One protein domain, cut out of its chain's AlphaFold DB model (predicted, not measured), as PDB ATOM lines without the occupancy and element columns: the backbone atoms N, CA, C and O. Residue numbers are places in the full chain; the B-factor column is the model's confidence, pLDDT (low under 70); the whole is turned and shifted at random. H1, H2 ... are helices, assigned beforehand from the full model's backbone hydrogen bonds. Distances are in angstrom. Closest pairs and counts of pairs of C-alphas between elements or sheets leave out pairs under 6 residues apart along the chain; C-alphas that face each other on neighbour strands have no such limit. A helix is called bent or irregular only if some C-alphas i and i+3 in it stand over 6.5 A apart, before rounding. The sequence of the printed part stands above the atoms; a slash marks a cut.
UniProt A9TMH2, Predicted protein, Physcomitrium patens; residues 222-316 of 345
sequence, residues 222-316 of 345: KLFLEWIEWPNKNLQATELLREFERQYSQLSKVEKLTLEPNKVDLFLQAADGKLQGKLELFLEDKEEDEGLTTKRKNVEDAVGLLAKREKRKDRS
ATOM      1  N   LYS A 222     193.267  95.709 210.941       87.81
ATOM      2  CA  LYS A 222     194.420  94.837 210.688       87.81
ATOM      3  C   LYS A 222     194.266  93.474 211.384       87.81
ATOM      4  O   LYS A 222     194.233  92.468 210.692       87.81
ATOM      5  N   LEU A 223     194.102  93.444 212.710       87.38
ATOM      6  CA  LEU A 223     193.962  92.188 213.473       87.38
ATOM      7  C   LEU A 223     192.733  91.366 213.049       87.38
ATOM      8  O   LEU A 223     192.754  90.141 213.108       87.38
ATOM      9  N   PHE A 224     191.660  92.032 212.613       90.94
ATOM     10  CA  PHE A 224     190.471  91.377 212.068       90.94
ATOM     11  C   PHE A 224     190.745  90.697 210.719       90.94
ATOM     12  O   PHE A 224     190.319  89.562 210.527       90.94
ATOM     13  N   LEU A 225     191.483  91.353 209.817       91.12
ATOM     14  CA  LEU A 225     191.895  90.770 208.536       91.12
ATOM     15  C   LEU A 225     192.927  89.648 208.729       91.12
ATOM     16  O   LEU A 225     192.747  88.573 208.173       91.12
ATOM     17  N   GLU A 226     193.917  89.825 209.610       91.12
ATOM     18  CA  GLU A 226     194.868  88.762 209.981       91.12
ATOM     19  C   GLU A 226     194.148  87.537 210.582       91.12
ATOM     20  O   GLU A 226     194.514  86.398 210.299       91.12
ATOM     21  N   TRP A 227     193.078  87.739 211.365       90.75
ATOM     22  CA  TRP A 227     192.227  86.640 211.836       90.75
ATOM     23  C   TRP A 227     191.405  85.992 210.708       90.75
ATOM     24  O   TRP A 227     191.240  84.773 210.718       90.75
ATOM     25  N   ILE A 228     190.908  86.758 209.729       90.19
ATOM     26  CA  ILE A 228     190.225  86.214 208.542       90.19
ATOM     27  C   ILE A 228     191.187  85.328 207.740       90.19
ATOM     28  O   ILE A 228     190.854  84.172 207.488       90.19
ATOM     29  N   GLU A 229     192.389  85.819 207.439       89.75
ATOM     30  CA  GLU A 229     193.430  85.111 206.678       89.75
ATOM     31  C   GLU A 229     193.967  83.853 207.391       89.75
ATOM     32  O   GLU A 229     194.477  82.940 206.741       89.75
ATOM     33  N   TRP A 230     193.849  83.766 208.722       87.25
ATOM     34  CA  TRP A 230     194.408  82.661 209.506       87.25
ATOM     35  C   TRP A 230     193.740  81.303 209.176       87.25
ATOM     36  O   TRP A 230     192.534  81.134 209.407       87.25
ATOM     37  N   PRO A 231     194.479  80.305 208.646       75.31
ATOM     38  CA  PRO A 231     193.893  79.051 208.166       75.31
ATOM     39  C   PRO A 231     193.502  78.089 209.300       75.31
ATOM     40  O   PRO A 231     193.935  78.218 210.441       75.31
ATOM     41  N   ASN A 232     192.722  77.056 208.956       69.94
ATOM     42  CA  ASN A 232     192.412  75.905 209.820       69.94
ATOM     43  C   ASN A 232     191.781  76.255 211.185       69.94
ATOM     44  O   ASN A 232     192.062  75.615 212.197       69.94
ATOM     45  N   LYS A 233     190.858  77.226 211.204       80.06
ATOM     46  CA  LYS A 233     190.106  77.640 212.407       80.06
ATOM     47  C   LYS A 233     189.266  76.518 213.049       80.06
ATOM     48  O   LYS A 233     188.891  76.640 214.209       80.06
ATOM     49  N   ASN A 234     188.952  75.450 212.303       80.69
ATOM     50  CA  ASN A 234     188.157  74.285 212.734       80.69
ATOM     51  C   ASN A 234     186.753  74.616 213.298       80.69
ATOM     52  O   ASN A 234     186.196  73.844 214.077       80.69
ATOM     53  N   LEU A 235     186.169  75.754 212.905       87.31
ATOM     54  CA  LEU A 235     184.857  76.217 213.372       87.31
ATOM     55  C   LEU A 235     183.714  75.677 212.499       87.31
ATOM     56  O   LEU A 235     183.784  75.720 211.272       87.31
ATOM     57  N   GLN A 236     182.607  75.269 213.125       88.69
ATOM     58  CA  GLN A 236     181.346  75.030 212.409       88.69
ATOM     59  C   GLN A 236     180.779  76.342 211.842       88.69
ATOM     60  O   GLN A 236     181.037  77.420 212.379       88.69
ATOM     61  N   ALA A 237     179.929  76.262 210.812       85.81
ATOM     62  CA  ALA A 237     179.350  77.428 210.124       85.81
ATOM     63  C   ALA A 237     178.729  78.467 211.084       85.81
ATOM     64  O   ALA A 237     178.961  79.670 210.966       85.81
ATOM     65  N   THR A 238     177.975  77.994 212.081       87.81
ATOM     66  CA  THR A 238     177.347  78.834 213.114       87.81
ATOM     67  C   THR A 238     178.335  79.436 214.105       87.81
ATOM     68  O   THR A 238     178.070  80.499 214.661       87.81
ATOM     69  N   GLU A 239     179.460  78.769 214.354       89.06
ATOM     70  CA  GLU A 239     180.490  79.276 215.258       89.06
ATOM     71  C   GLU A 239     181.385  80.295 214.564       89.06
ATOM     72  O   GLU A 239     181.682  81.324 215.164       89.06
ATOM     73  N   LEU A 240     181.713  80.066 213.289       90.69
ATOM     74  CA  LEU A 240     182.380  81.039 212.431       90.69
ATOM     75  C   LEU A 240     181.562  82.331 212.326       90.69
ATOM     76  O   LEU A 240     182.113  83.402 212.547       90.69
ATOM     77  N   LEU A 241     180.249  82.249 212.070       90.06
ATOM     78  CA  LEU A 241     179.379  83.432 211.997       90.06
ATOM     79  C   LEU A 241     179.297  84.181 213.342       90.06
ATOM     80  O   LEU A 241     179.402  85.406 213.380       90.06
ATOM     81  N   ARG A 242     179.174  83.447 214.458       89.00
ATOM     82  CA  ARG A 242     179.185  84.007 215.824       89.00
ATOM     83  C   ARG A 242     180.519  84.680 216.164       89.00
ATOM     84  O   ARG A 242     180.531  85.698 216.851       89.00
ATOM     85  N   GLU A 243     181.636  84.098 215.737       88.38
ATOM     86  CA  GLU A 243     182.978  84.645 215.938       88.38
ATOM     87  C   GLU A 243     183.185  85.893 215.075       88.38
ATOM     88  O   GLU A 243     183.500  86.954 215.610       88.38
ATOM     89  N   PHE A 244     182.894  85.798 213.775       91.00
ATOM     90  CA  PHE A 244     182.996  86.882 212.802       91.00
ATOM     91  C   PHE A 244     182.209  88.118 213.244       91.00
ATOM     92  O   PHE A 244     182.788  89.194 213.354       91.00
ATOM     93  N   GLU A 245     180.926  87.981 213.602       91.12
ATOM     94  CA  GLU A 245     180.130  89.117 214.087       91.12
ATOM     95  C   GLU A 245     180.602  89.630 215.460       91.12
ATOM     96  O   GLU A 245     180.481  90.825 215.735       91.12
ATOM     97  N   ARG A 246     181.210  88.795 216.322       87.25
ATOM     98  CA  ARG A 246     181.816  89.274 217.582       87.25
ATOM     99  C   ARG A 246     183.088  90.086 217.334       87.25
ATOM    100  O   ARG A 246     183.301  91.087 218.011       87.25
ATOM    101  N   GLN A 247     183.930  89.701 216.379       85.62
ATOM    102  CA  GLN A 247     185.120  90.482 216.030       85.62
ATOM    103  C   GLN A 247     184.730  91.746 215.245       85.62
ATOM    104  O   GLN A 247     185.128  92.850 215.618       85.62
ATOM    105  N   TYR A 248     183.839  91.623 214.257       89.19
ATOM    106  CA  TYR A 248     183.320  92.743 213.469       89.19
ATOM    107  C   TYR A 248     182.624  93.797 214.340       89.19
ATOM    108  O   TYR A 248     182.848  94.994 214.170       89.19
ATOM    109  N   SER A 249     181.823  93.387 215.330       85.44
ATOM    110  CA  SER A 249     181.160  94.323 216.252       85.44
ATOM    111  C   SER A 249     182.120  95.072 217.187       85.44
ATOM    112  O   SER A 249     181.754  96.158 217.639       85.44
ATOM    113  N   GLN A 250     183.349  94.589 217.405       80.69
ATOM    114  CA  GLN A 250     184.378  95.279 218.201       80.69
ATOM    115  C   GLN A 250     185.181  96.334 217.419       80.69
ATOM    116  O   GLN A 250     185.790  97.193 218.050       80.69
ATOM    117  N   LEU A 251     185.161  96.321 216.081       84.88
ATOM    118  CA  LEU A 251     185.808  97.345 215.243       84.88
ATOM    119  C   LEU A 251     185.232  98.754 215.493       84.88
ATOM    120  O   LEU A 251     184.051  98.903 215.832       84.88
ATOM    121  N   SER A 252     186.010  99.814 215.246       81.75
ATOM    122  CA  SER A 252     185.472 101.182 215.305       81.75
ATOM    123  C   SER A 252     184.428 101.447 214.212       81.75
ATOM    124  O   SER A 252     184.366 100.765 213.186       81.75
ATOM    125  N   LYS A 253     183.613 102.496 214.399       84.50
ATOM    126  CA  LYS A 253     182.618 102.933 213.404       84.50
ATOM    127  C   LYS A 253     183.247 103.255 212.040       84.50
ATOM    128  O   LYS A 253     182.644 102.948 211.020       84.50
ATOM    129  N   VAL A 254     184.452 103.832 212.021       83.06
ATOM    130  CA  VAL A 254     185.176 104.147 210.776       83.06
ATOM    131  C   VAL A 254     185.667 102.867 210.098       83.06
ATOM    132  O   VAL A 254     185.448 102.690 208.906       83.06
ATOM    133  N   GLU A 255     186.261 101.937 210.851       87.94
ATOM    134  CA  GLU A 255     186.736 100.661 210.297       87.94
ATOM    135  C   GLU A 255     185.589  99.849 209.682       87.94
ATOM    136  O   GLU A 255     185.721  99.416 208.538       87.94
ATOM    137  N   LYS A 256     184.444  99.739 210.377       89.75
ATOM    138  CA  LYS A 256     183.212  99.102 209.867       89.75
ATOM    139  C   LYS A 256     182.751  99.709 208.543       89.75
ATOM    140  O   LYS A 256     182.548  98.978 207.583       89.75
ATOM    141  N   LEU A 257     182.670 101.039 208.442       86.75
ATOM    142  CA  LEU A 257     182.281 101.714 207.192       86.75
ATOM    143  C   LEU A 257     183.222 101.393 206.013       86.75
ATOM    144  O   LEU A 257     182.778 101.393 204.871       86.75
ATOM    145  N   THR A 258     184.495 101.060 206.272       90.19
ATOM    146  CA  THR A 258     185.460 100.624 205.239       90.19
ATOM    147  C   THR A 258     185.477  99.112 204.967       90.19
ATOM    148  O   THR A 258     186.386  98.634 204.284       90.19
ATOM    149  N   LEU A 259     184.559  98.342 205.560       90.19
ATOM    150  CA  LEU A 259     184.450  96.885 205.404       90.19
ATOM    151  C   LEU A 259     183.021  96.420 205.086       90.19
ATOM    152  O   LEU A 259     182.872  95.372 204.470       90.19
ATOM    153  N   GLU A 260     181.989  97.188 205.455       88.56
ATOM    154  CA  GLU A 260     180.579  96.841 205.228       88.56
ATOM    155  C   GLU A 260     180.252  96.469 203.762       88.56
ATOM    156  O   GLU A 260     179.535  95.486 203.583       88.56
ATOM    157  N   PRO A 261     180.802  97.138 202.716       85.88
ATOM    158  CA  PRO A 261     180.561  96.743 201.323       85.88
ATOM    159  C   PRO A 261     181.047  95.326 200.981       85.88
ATOM    160  O   PRO A 261     180.394  94.638 200.207       85.88
ATOM    161  N   ASN A 262     182.142  94.874 201.603       88.81
ATOM    162  CA  ASN A 262     182.788  93.584 201.332       88.81
ATOM    163  C   ASN A 262     182.521  92.564 202.459       88.81
ATOM    164  O   ASN A 262     183.218  91.557 202.586       88.81
ATOM    165  N   LYS A 263     181.562  92.836 203.358       89.19
ATOM    166  CA  LYS A 263     181.389  92.069 204.603       89.19
ATOM    167  C   LYS A 263     181.064  90.590 204.359       89.19
ATOM    168  O   LYS A 263     181.461  89.745 205.158       89.19
ATOM    169  N   VAL A 264     180.354  90.284 203.273       86.56
ATOM    170  CA  VAL A 264     180.031  88.905 202.869       86.56
ATOM    171  C   VAL A 264     181.286  88.181 202.374       86.56
ATOM    172  O   VAL A 264     181.567  87.079 202.837       86.56
ATOM    173  N   ASP A 265     182.088  88.824 201.531       88.62
ATOM    174  CA  ASP A 265     183.317  88.246 200.968       88.62
ATOM    175  C   ASP A 265     184.350  87.973 202.070       88.62
ATOM    176  O   ASP A 265     184.962  86.909 202.119       88.62
ATOM    177  N   LEU A 266     184.468  88.898 203.026       91.56
ATOM    178  CA  LEU A 266     185.299  88.757 204.225       91.56
ATOM    179  C   LEU A 266     184.838  87.605 205.137       91.56
ATOM    180  O   LEU A 266     185.662  86.997 205.818       91.56
ATOM    181  N   PHE A 267     183.540  87.286 205.159       91.12
ATOM    182  CA  PHE A 267     183.023  86.113 205.871       91.12
ATOM    183  C   PHE A 267     183.330  84.808 205.122       91.12
ATOM    184  O   PHE A 267     183.699  83.820 205.759       91.12
ATOM    185  N   LEU A 268     183.243  84.803 203.787       88.69
ATOM    186  CA  LEU A 268     183.623  83.652 202.959       88.69
ATOM    187  C   LEU A 268     185.123  83.348 203.076       88.69
ATOM    188  O   LEU A 268     185.484  82.206 203.344       88.69
ATOM    189  N   GLN A 269     185.979  84.372 203.006       89.56
ATOM    190  CA  GLN A 269     187.429  84.266 203.230       89.56
ATOM    191  C   GLN A 269     187.792  83.751 204.633       89.56
ATOM    192  O   GLN A 269     188.851  83.159 204.820       89.56
ATOM    193  N   ALA A 270     186.929  83.957 205.636       88.88
ATOM    194  CA  ALA A 270     187.180  83.483 206.995       88.88
ATOM    195  C   ALA A 270     186.963  81.966 207.157       88.88
ATOM    196  O   ALA A 270     187.460  81.385 208.131       88.88
ATOM    197  N   ALA A 271     186.215  81.331 206.249       87.56
ATOM    198  CA  ALA A 271     185.908  79.905 206.279       87.56
ATOM    199  C   ALA A 271     187.090  79.043 205.797       87.56
ATOM    200  O   ALA A 271     187.929  79.485 205.022       87.56
ATOM    201  N   ASP A 272     187.155  77.777 206.228       84.25
ATOM    202  CA  ASP A 272     188.036  76.814 205.553       84.25
ATOM    203  C   ASP A 272     187.499  76.506 204.144       84.25
ATOM    204  O   ASP A 272     186.288  76.533 203.937       84.25
ATOM    205  N   GLY A 273     188.359  76.164 203.178       83.31
ATOM    206  CA  GLY A 273     187.942  75.968 201.778       83.31
ATOM    207  C   GLY A 273     186.848  74.903 201.568       83.31
ATOM    208  O   GLY A 273     186.063  74.978 200.624       83.31
ATOM    209  N   LYS A 274     186.727  73.930 202.482       84.62
ATOM    210  CA  LYS A 274     185.670  72.908 202.460       84.62
ATOM    211  C   LYS A 274     184.354  73.452 203.016       84.62
ATOM    212  O   LYS A 274     183.310  72.880 202.716       84.62
ATOM    213  N   LEU A 275     184.356  74.489 203.849       84.06
ATOM    214  CA  LEU A 275     183.183  75.234 204.313       84.06
ATOM    215  C   LEU A 275     182.813  76.371 203.345       84.06
ATOM    216  O   LEU A 275     181.637  76.481 203.005       84.06
ATOM    217  N   GLN A 276     183.802  77.120 202.856       85.81
ATOM    218  CA  GLN A 276     183.688  78.194 201.870       85.81
ATOM    219  C   GLN A 276     182.926  77.726 200.621       85.81
ATOM    220  O   GLN A 276     181.815  78.194 200.393       85.81
ATOM    221  N   GLY A 277     183.406  76.684 199.929       83.56
ATOM    222  CA  GLY A 277     182.746  76.143 198.729       83.56
ATOM    223  C   GLY A 277     181.360  75.517 198.959       83.56
ATOM    224  O   GLY A 277     180.678  75.159 198.004       83.56
ATOM    225  N   LYS A 278     180.904  75.366 200.216       85.12
ATOM    226  CA  LYS A 278     179.487  75.066 200.513       85.12
ATOM    227  C   LYS A 278     178.655  76.328 200.704       85.12
ATOM    228  O   LYS A 278     177.461  76.287 200.440       85.12
ATOM    229  N   LEU A 279     179.245  77.383 201.264       84.00
ATOM    230  CA  LEU A 279     178.587  78.671 201.465       84.00
ATOM    231  C   LEU A 279     178.404  79.376 200.121       84.00
ATOM    232  O   LEU A 279     177.299  79.821 199.850       84.00
ATOM    233  N   GLU A 280     179.428  79.378 199.265       83.94
ATOM    234  CA  GLU A 280     179.378  79.907 197.894       83.94
ATOM    235  C   GLU A 280     178.234  79.266 197.095       83.94
ATOM    236  O   GLU A 280     177.333  79.977 196.661       83.94
ATOM    237  N   LEU A 281     178.156  77.929 197.059       81.44
ATOM    238  CA  LEU A 281     177.059  77.188 196.414       81.44
ATOM    239  C   LEU A 281     175.654  77.577 196.934       81.44
ATOM    240  O   LEU A 281     174.688  77.552 196.182       81.44
ATOM    241  N   PHE A 282     175.513  77.934 198.218       73.69
ATOM    242  CA  PHE A 282     174.233  78.382 198.796       73.69
ATOM    243  C   PHE A 282     173.940  79.883 198.591       73.69
ATOM    244  O   PHE A 282     172.870  80.350 198.992       73.69
ATOM    245  N   LEU A 283     174.876  80.641 198.018       75.94
ATOM    246  CA  LEU A 283     174.757  82.074 197.728       75.94
ATOM    247  C   LEU A 283     174.637  82.350 196.219       75.94
ATOM    248  O   LEU A 283     173.956  83.299 195.844       75.94
ATOM    249  N   GLU A 284     175.248  81.504 195.388       71.38
ATOM    250  CA  GLU A 284     175.206  81.530 193.916       71.38
ATOM    251  C   GLU A 284     173.793  81.239 193.364       71.38
ATOM    252  O   GLU A 284     173.353  81.877 192.412       71.38
ATOM    253  N   ASP A 285     173.023  80.387 194.055       56.38
ATOM    254  CA  ASP A 285     171.618  80.001 193.784       56.38
ATOM    255  C   ASP A 285     170.587  81.175 193.789       56.38
ATOM    256  O   ASP A 285     169.375  80.936 193.792       56.38
ATOM    257  N   LYS A 286     171.024  82.446 193.871       58.09
ATOM    258  CA  LYS A 286     170.172  83.648 194.043       58.09
ATOM    259  C   LYS A 286     170.713  84.951 193.408       58.09
ATOM    260  O   LYS A 286     170.420  86.031 193.915       58.09
ATOM    261  N   GLU A 287     171.520  84.895 192.351       53.53
ATOM    262  CA  GLU A 287     172.217  86.093 191.826       53.53
ATOM    263  C   GLU A 287     171.350  87.134 191.074       53.53
ATOM    264  O   GLU A 287     171.802  88.268 190.932       53.53
ATOM    265  N   GLU A 288     170.140  86.811 190.592       53.62
ATOM    266  CA  GLU A 288     169.471  87.649 189.569       53.62
ATOM    267  C   GLU A 288     168.864  88.992 190.034       53.62
ATOM    268  O   GLU A 288     168.664  89.855 189.181       53.62
ATOM    269  N   ASP A 289     168.597  89.228 191.328       46.94
ATOM    270  CA  ASP A 289     168.218  90.572 191.816       46.94
ATOM    271  C   ASP A 289     168.460  90.782 193.335       46.94
ATOM    272  O   ASP A 289     168.685  89.840 194.094       46.94
ATOM    273  N   GLU A 290     168.366  92.041 193.775       48.53
ATOM    274  CA  GLU A 290     168.501  92.571 195.145       48.53
ATOM    275  C   GLU A 290     169.894  92.556 195.836       48.53
ATOM    276  O   GLU A 290     170.343  91.577 196.425       48.53
ATOM    277  N   GLY A 291     170.483  93.754 195.969       54.09
ATOM    278  CA  GLY A 291     170.901  94.352 197.256       54.09
ATOM    279  C   GLY A 291     171.912  93.657 198.204       54.09
ATOM    280  O   GLY A 291     171.721  92.549 198.704       54.09
ATOM    281  N   LEU A 292     172.911  94.428 198.671       48.78
ATOM    282  CA  LEU A 292     173.826  94.061 199.778       48.78
ATOM    283  C   LEU A 292     173.103  93.552 201.048       48.78
ATOM    284  O   LEU A 292     173.579  92.641 201.728       48.78
ATOM    285  N   THR A 293     171.937  94.123 201.364       48.19
ATOM    286  CA  THR A 293     171.076  93.703 202.482       48.19
ATOM    287  C   THR A 293     170.545  92.279 202.321       48.19
ATOM    288  O   THR A 293     170.452  91.543 203.306       48.19
ATOM    289  N   THR A 294     170.231  91.875 201.090       57.12
ATOM    290  CA  THR A 294     169.682  90.556 200.764       57.12
ATOM    291  C   THR A 294     170.795  89.504 200.791       57.12
ATOM    292  O   THR A 294     170.615  88.449 201.409       57.12
ATOM    293  N   LYS A 295     172.005  89.835 200.300       66.88
ATOM    294  CA  LYS A 295     173.197  88.969 200.429       66.88
ATOM    295  C   LYS A 295     173.516  88.603 201.893       66.88
ATOM    296  O   LYS A 295     173.751  87.430 202.176       66.88
ATOM    297  N   ARG A 296     173.426  89.536 202.858       72.19
ATOM    298  CA  ARG A 296     173.631  89.211 204.294       72.19
ATOM    299  C   ARG A 296     172.595  88.221 204.839       72.19
ATOM    300  O   ARG A 296     172.963  87.284 205.544       72.19
ATOM    301  N   LYS A 297     171.313  88.397 204.506       80.00
ATOM    302  CA  LYS A 297     170.247  87.479 204.940       80.00
ATOM    303  C   LYS A 297     170.450  86.072 204.365       80.00
ATOM    304  O   LYS A 297     170.294  85.090 205.087       80.00
ATOM    305  N   ASN A 298     170.881  85.977 203.104       78.44
ATOM    306  CA  ASN A 298     171.211  84.702 202.469       78.44
ATOM    307  C   ASN A 298     172.360  83.967 203.196       78.44
ATOM    308  O   ASN A 298     172.281  82.751 203.348       78.44
ATOM    309  N   VAL A 299     173.368  84.677 203.723       81.50
ATOM    310  CA  VAL A 299     174.427  84.075 204.565       81.50
ATOM    311  C   VAL A 299     173.852  83.474 205.854       81.50
ATOM    312  O   VAL A 299     174.184  82.340 206.203       81.50
ATOM    313  N   GLU A 300     172.979  84.200 206.559       83.62
ATOM    314  CA  GLU A 300     172.356  83.719 207.802       83.62
ATOM    315  C   GLU A 300     171.477  82.475 207.553       83.62
ATOM    316  O   GLU A 300     171.574  81.484 208.289       83.62
ATOM    317  N   ASP A 301     170.695  82.471 206.467       83.94
ATOM    318  CA  ASP A 301     169.895  81.318 206.034       83.94
ATOM    319  C   ASP A 301     170.777  80.116 205.631       83.94
ATOM    320  O   ASP A 301     170.524  78.991 206.078       83.94
ATOM    321  N   ALA A 302     171.847  80.331 204.852       83.00
ATOM    322  CA  ALA A 302     172.783  79.287 204.420       83.00
ATOM    323  C   ALA A 302     173.513  78.629 205.606       83.00
ATOM    324  O   ALA A 302     173.572  77.398 205.710       83.00
ATOM    325  N   VAL A 303     173.998  79.431 206.559       86.06
ATOM    326  CA  VAL A 303     174.578  78.948 207.824       86.06
ATOM    327  C   VAL A 303     173.540  78.154 208.633       86.06
ATOM    328  O   VAL A 303     173.847  77.081 209.165       86.06
ATOM    329  N   GLY A 304     172.285  78.615 208.666       85.19
ATOM    330  CA  GLY A 304     171.167  77.901 209.281       85.19
ATOM    331  C   GLY A 304     170.842  76.555 208.615       85.19
ATOM    332  O   GLY A 304     170.504  75.591 209.308       85.19
ATOM    333  N   LEU A 305     170.959  76.448 207.287       84.44
ATOM    334  CA  LEU A 305     170.799  75.197 206.535       84.44
ATOM    335  C   LEU A 305     171.960  74.226 206.783       84.44
ATOM    336  O   LEU A 305     171.718  73.037 207.024       84.44
ATOM    337  N   LEU A 306     173.201  74.719 206.805       84.06
ATOM    338  CA  LEU A 306     174.384  73.919 207.128       84.06
ATOM    339  C   LEU A 306     174.280  73.307 208.530       84.06
ATOM    340  O   LEU A 306     174.381  72.087 208.657       84.06
ATOM    341  N   ALA A 307     173.944  74.097 209.553       85.88
ATOM    342  CA  ALA A 307     173.769  73.599 210.921       85.88
ATOM    343  C   ALA A 307     172.633  72.561 211.053       85.88
ATOM    344  O   ALA A 307     172.737  71.606 211.829       85.88
ATOM    345  N   LYS A 308     171.547  72.693 210.272       83.12
ATOM    346  CA  LYS A 308     170.484  71.669 210.184       83.12
ATOM    347  C   LYS A 308     170.989  70.379 209.521       83.12
ATOM    348  O   LYS A 308     170.578  69.292 209.929       83.12
ATOM    349  N   ARG A 309     171.863  70.472 208.510       77.69
ATOM    350  CA  ARG A 309     172.462  69.320 207.808       77.69
ATOM    351  C   ARG A 309     173.516  68.610 208.663       77.69
ATOM    352  O   ARG A 309     173.594  67.388 208.620       77.69
ATOM    353  N   GLU A 310     174.267  69.358 209.463       76.19
ATOM    354  CA  GLU A 310     175.291  68.864 210.389       76.19
ATOM    355  C   GLU A 310     174.664  68.058 211.537       76.19
ATOM    356  O   GLU A 310     174.906  66.858 211.638       76.19
ATOM    357  N   LYS A 311     173.679  68.627 212.250       75.44
ATOM    358  CA  LYS A 311     172.912  67.915 213.298       75.44
ATOM    359  C   LYS A 311     172.199  66.645 212.808       75.44
ATOM    360  O   LYS A 311     171.918  65.745 213.600       75.44
ATOM    361  N   ARG A 312     171.878  66.554 211.509       74.00
ATOM    362  CA  ARG A 312     171.348  65.322 210.891       74.00
ATOM    363  C   ARG A 312     172.434  64.258 210.697       74.00
ATOM    364  O   ARG A 312     172.124  63.084 210.874       74.00
ATOM    365  N   LYS A 313     173.673  64.651 210.375       66.88
ATOM    366  CA  LYS A 313     174.817  63.737 210.224       66.88
ATOM    367  C   LYS A 313     175.246  63.134 211.558       66.88
ATOM    368  O   LYS A 313     175.372  61.918 211.642       66.88
ATOM    369  N   ASP A 314     175.367  63.941 212.609       61.12
ATOM    370  CA  ASP A 314     175.743  63.439 213.941       61.12
ATOM    371  C   ASP A 314     174.738  62.390 214.439       61.12
ATOM    372  O   ASP A 314     175.109  61.315 214.911       61.12
ATOM    373  N   ARG A 315     173.442  62.644 214.212       63.53
ATOM    374  CA  ARG A 315     172.361  61.707 214.543       63.53
ATOM    375  C   ARG A 315     172.364  60.427 213.692       63.53
ATOM    376  O   ARG A 315     171.827  59.422 214.149       63.53
ATOM    377  N   SER A 316     172.953  60.434 212.492       59.97
ATOM    378  CA  SER A 316     173.169  59.221 211.682       59.97
ATOM    379  C   SER A 316     174.488  58.494 211.975       59.97
ATOM    380  O   SER A 316     174.622  57.340 211.579       59.97
TER     381      SER A 316
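Overview. This is residues 222 to 316 of the 345 residues of the protein "Predicted protein" of Physcomitrium patens (UniProt A9TMH2). Look for a small cluster of crossing helices gathered round H4, with H1, H2, H5 and H6 each packing on it. The long H6 runs past this body, and its residues 311 to 316 stick out at one end, while the five-residue H3 lies toward the other. The printed part has 95 residues with six named helices, H1 to H6 in chain order, and no named strand; its class is all helix. It is compact, with a radius of gyration of the C-alphas of 13.8 A, and spans 46 by 33 by 19 A.

Along the chain. Find C-alpha 222 at (194.420, 94.837, 210.688), where H1, residues 222 to 229, begins. Next comes H2, residues 237 to 250, 20.2 A from first to last C-alpha, and then H3, residues 253 to 257. H4, residues 260 to 270, starts with C-alpha 260 at (180.579, 96.841, 205.228) and measures 15.0 A; it is irregular, with C-alphas 261 and 264 lying 8.0 A apart. H5, residues 273 to 284, measures 16.0 A. H6, residues 292 to 316, is the longest at 36.8 A and ends with C-alpha 316 at (173.169, 59.221, 211.682).

Arrangement. Begin at H4, the hub, which touches four helices. H1 touches it at a steep tilt of 47 degrees, the same way; their closest C-alphas, of Ile 228 and Ala 270, are 4.4 A apart. H2 touches H4 with residues 240 to 244 alone, closest at the C-alphas of Phe 244 and Phe 267, 7.0 A. H6 touches H4 with residues 292 to 299 alone, at a shallow tilt of 23 degrees, the same way; the closest C-alphas are those of Val 264 and Arg 296, 6.6 A. H2 and H6 also touch, closest at the C-alphas of Ala 237 and Val 303, 5.5 A, and H2, H4 and H6 form a bundle, a group of three helices that touch one another. H4 and H5 are a helical hairpin, with the C-alphas of Leu 268 and Gln 276 closest at 5.6 A. H5 touches H6 at a steep tilt of 54 degrees, closest at the C-alphas of Phe 282 and Ala 302, 5.9 A. H3 touches no helix. In H1 and H3 every O i to N i+4 pair is within hydrogen-bond range; the others have 9 of 10 in H2, 5 of 7 in H4, 6 of 8 in H5 and 20 of 21 in H6.

Size, cuts and confidence. The C-alphas of Val 254 and Ser 316, the two farthest apart, are 46.5 A from each other. The printed part has no cut and no long link. Mean pLDDT of the printed part is 80.5; look for values under 70 at residue 232, residues 285 to 295 and residues 313 to 316.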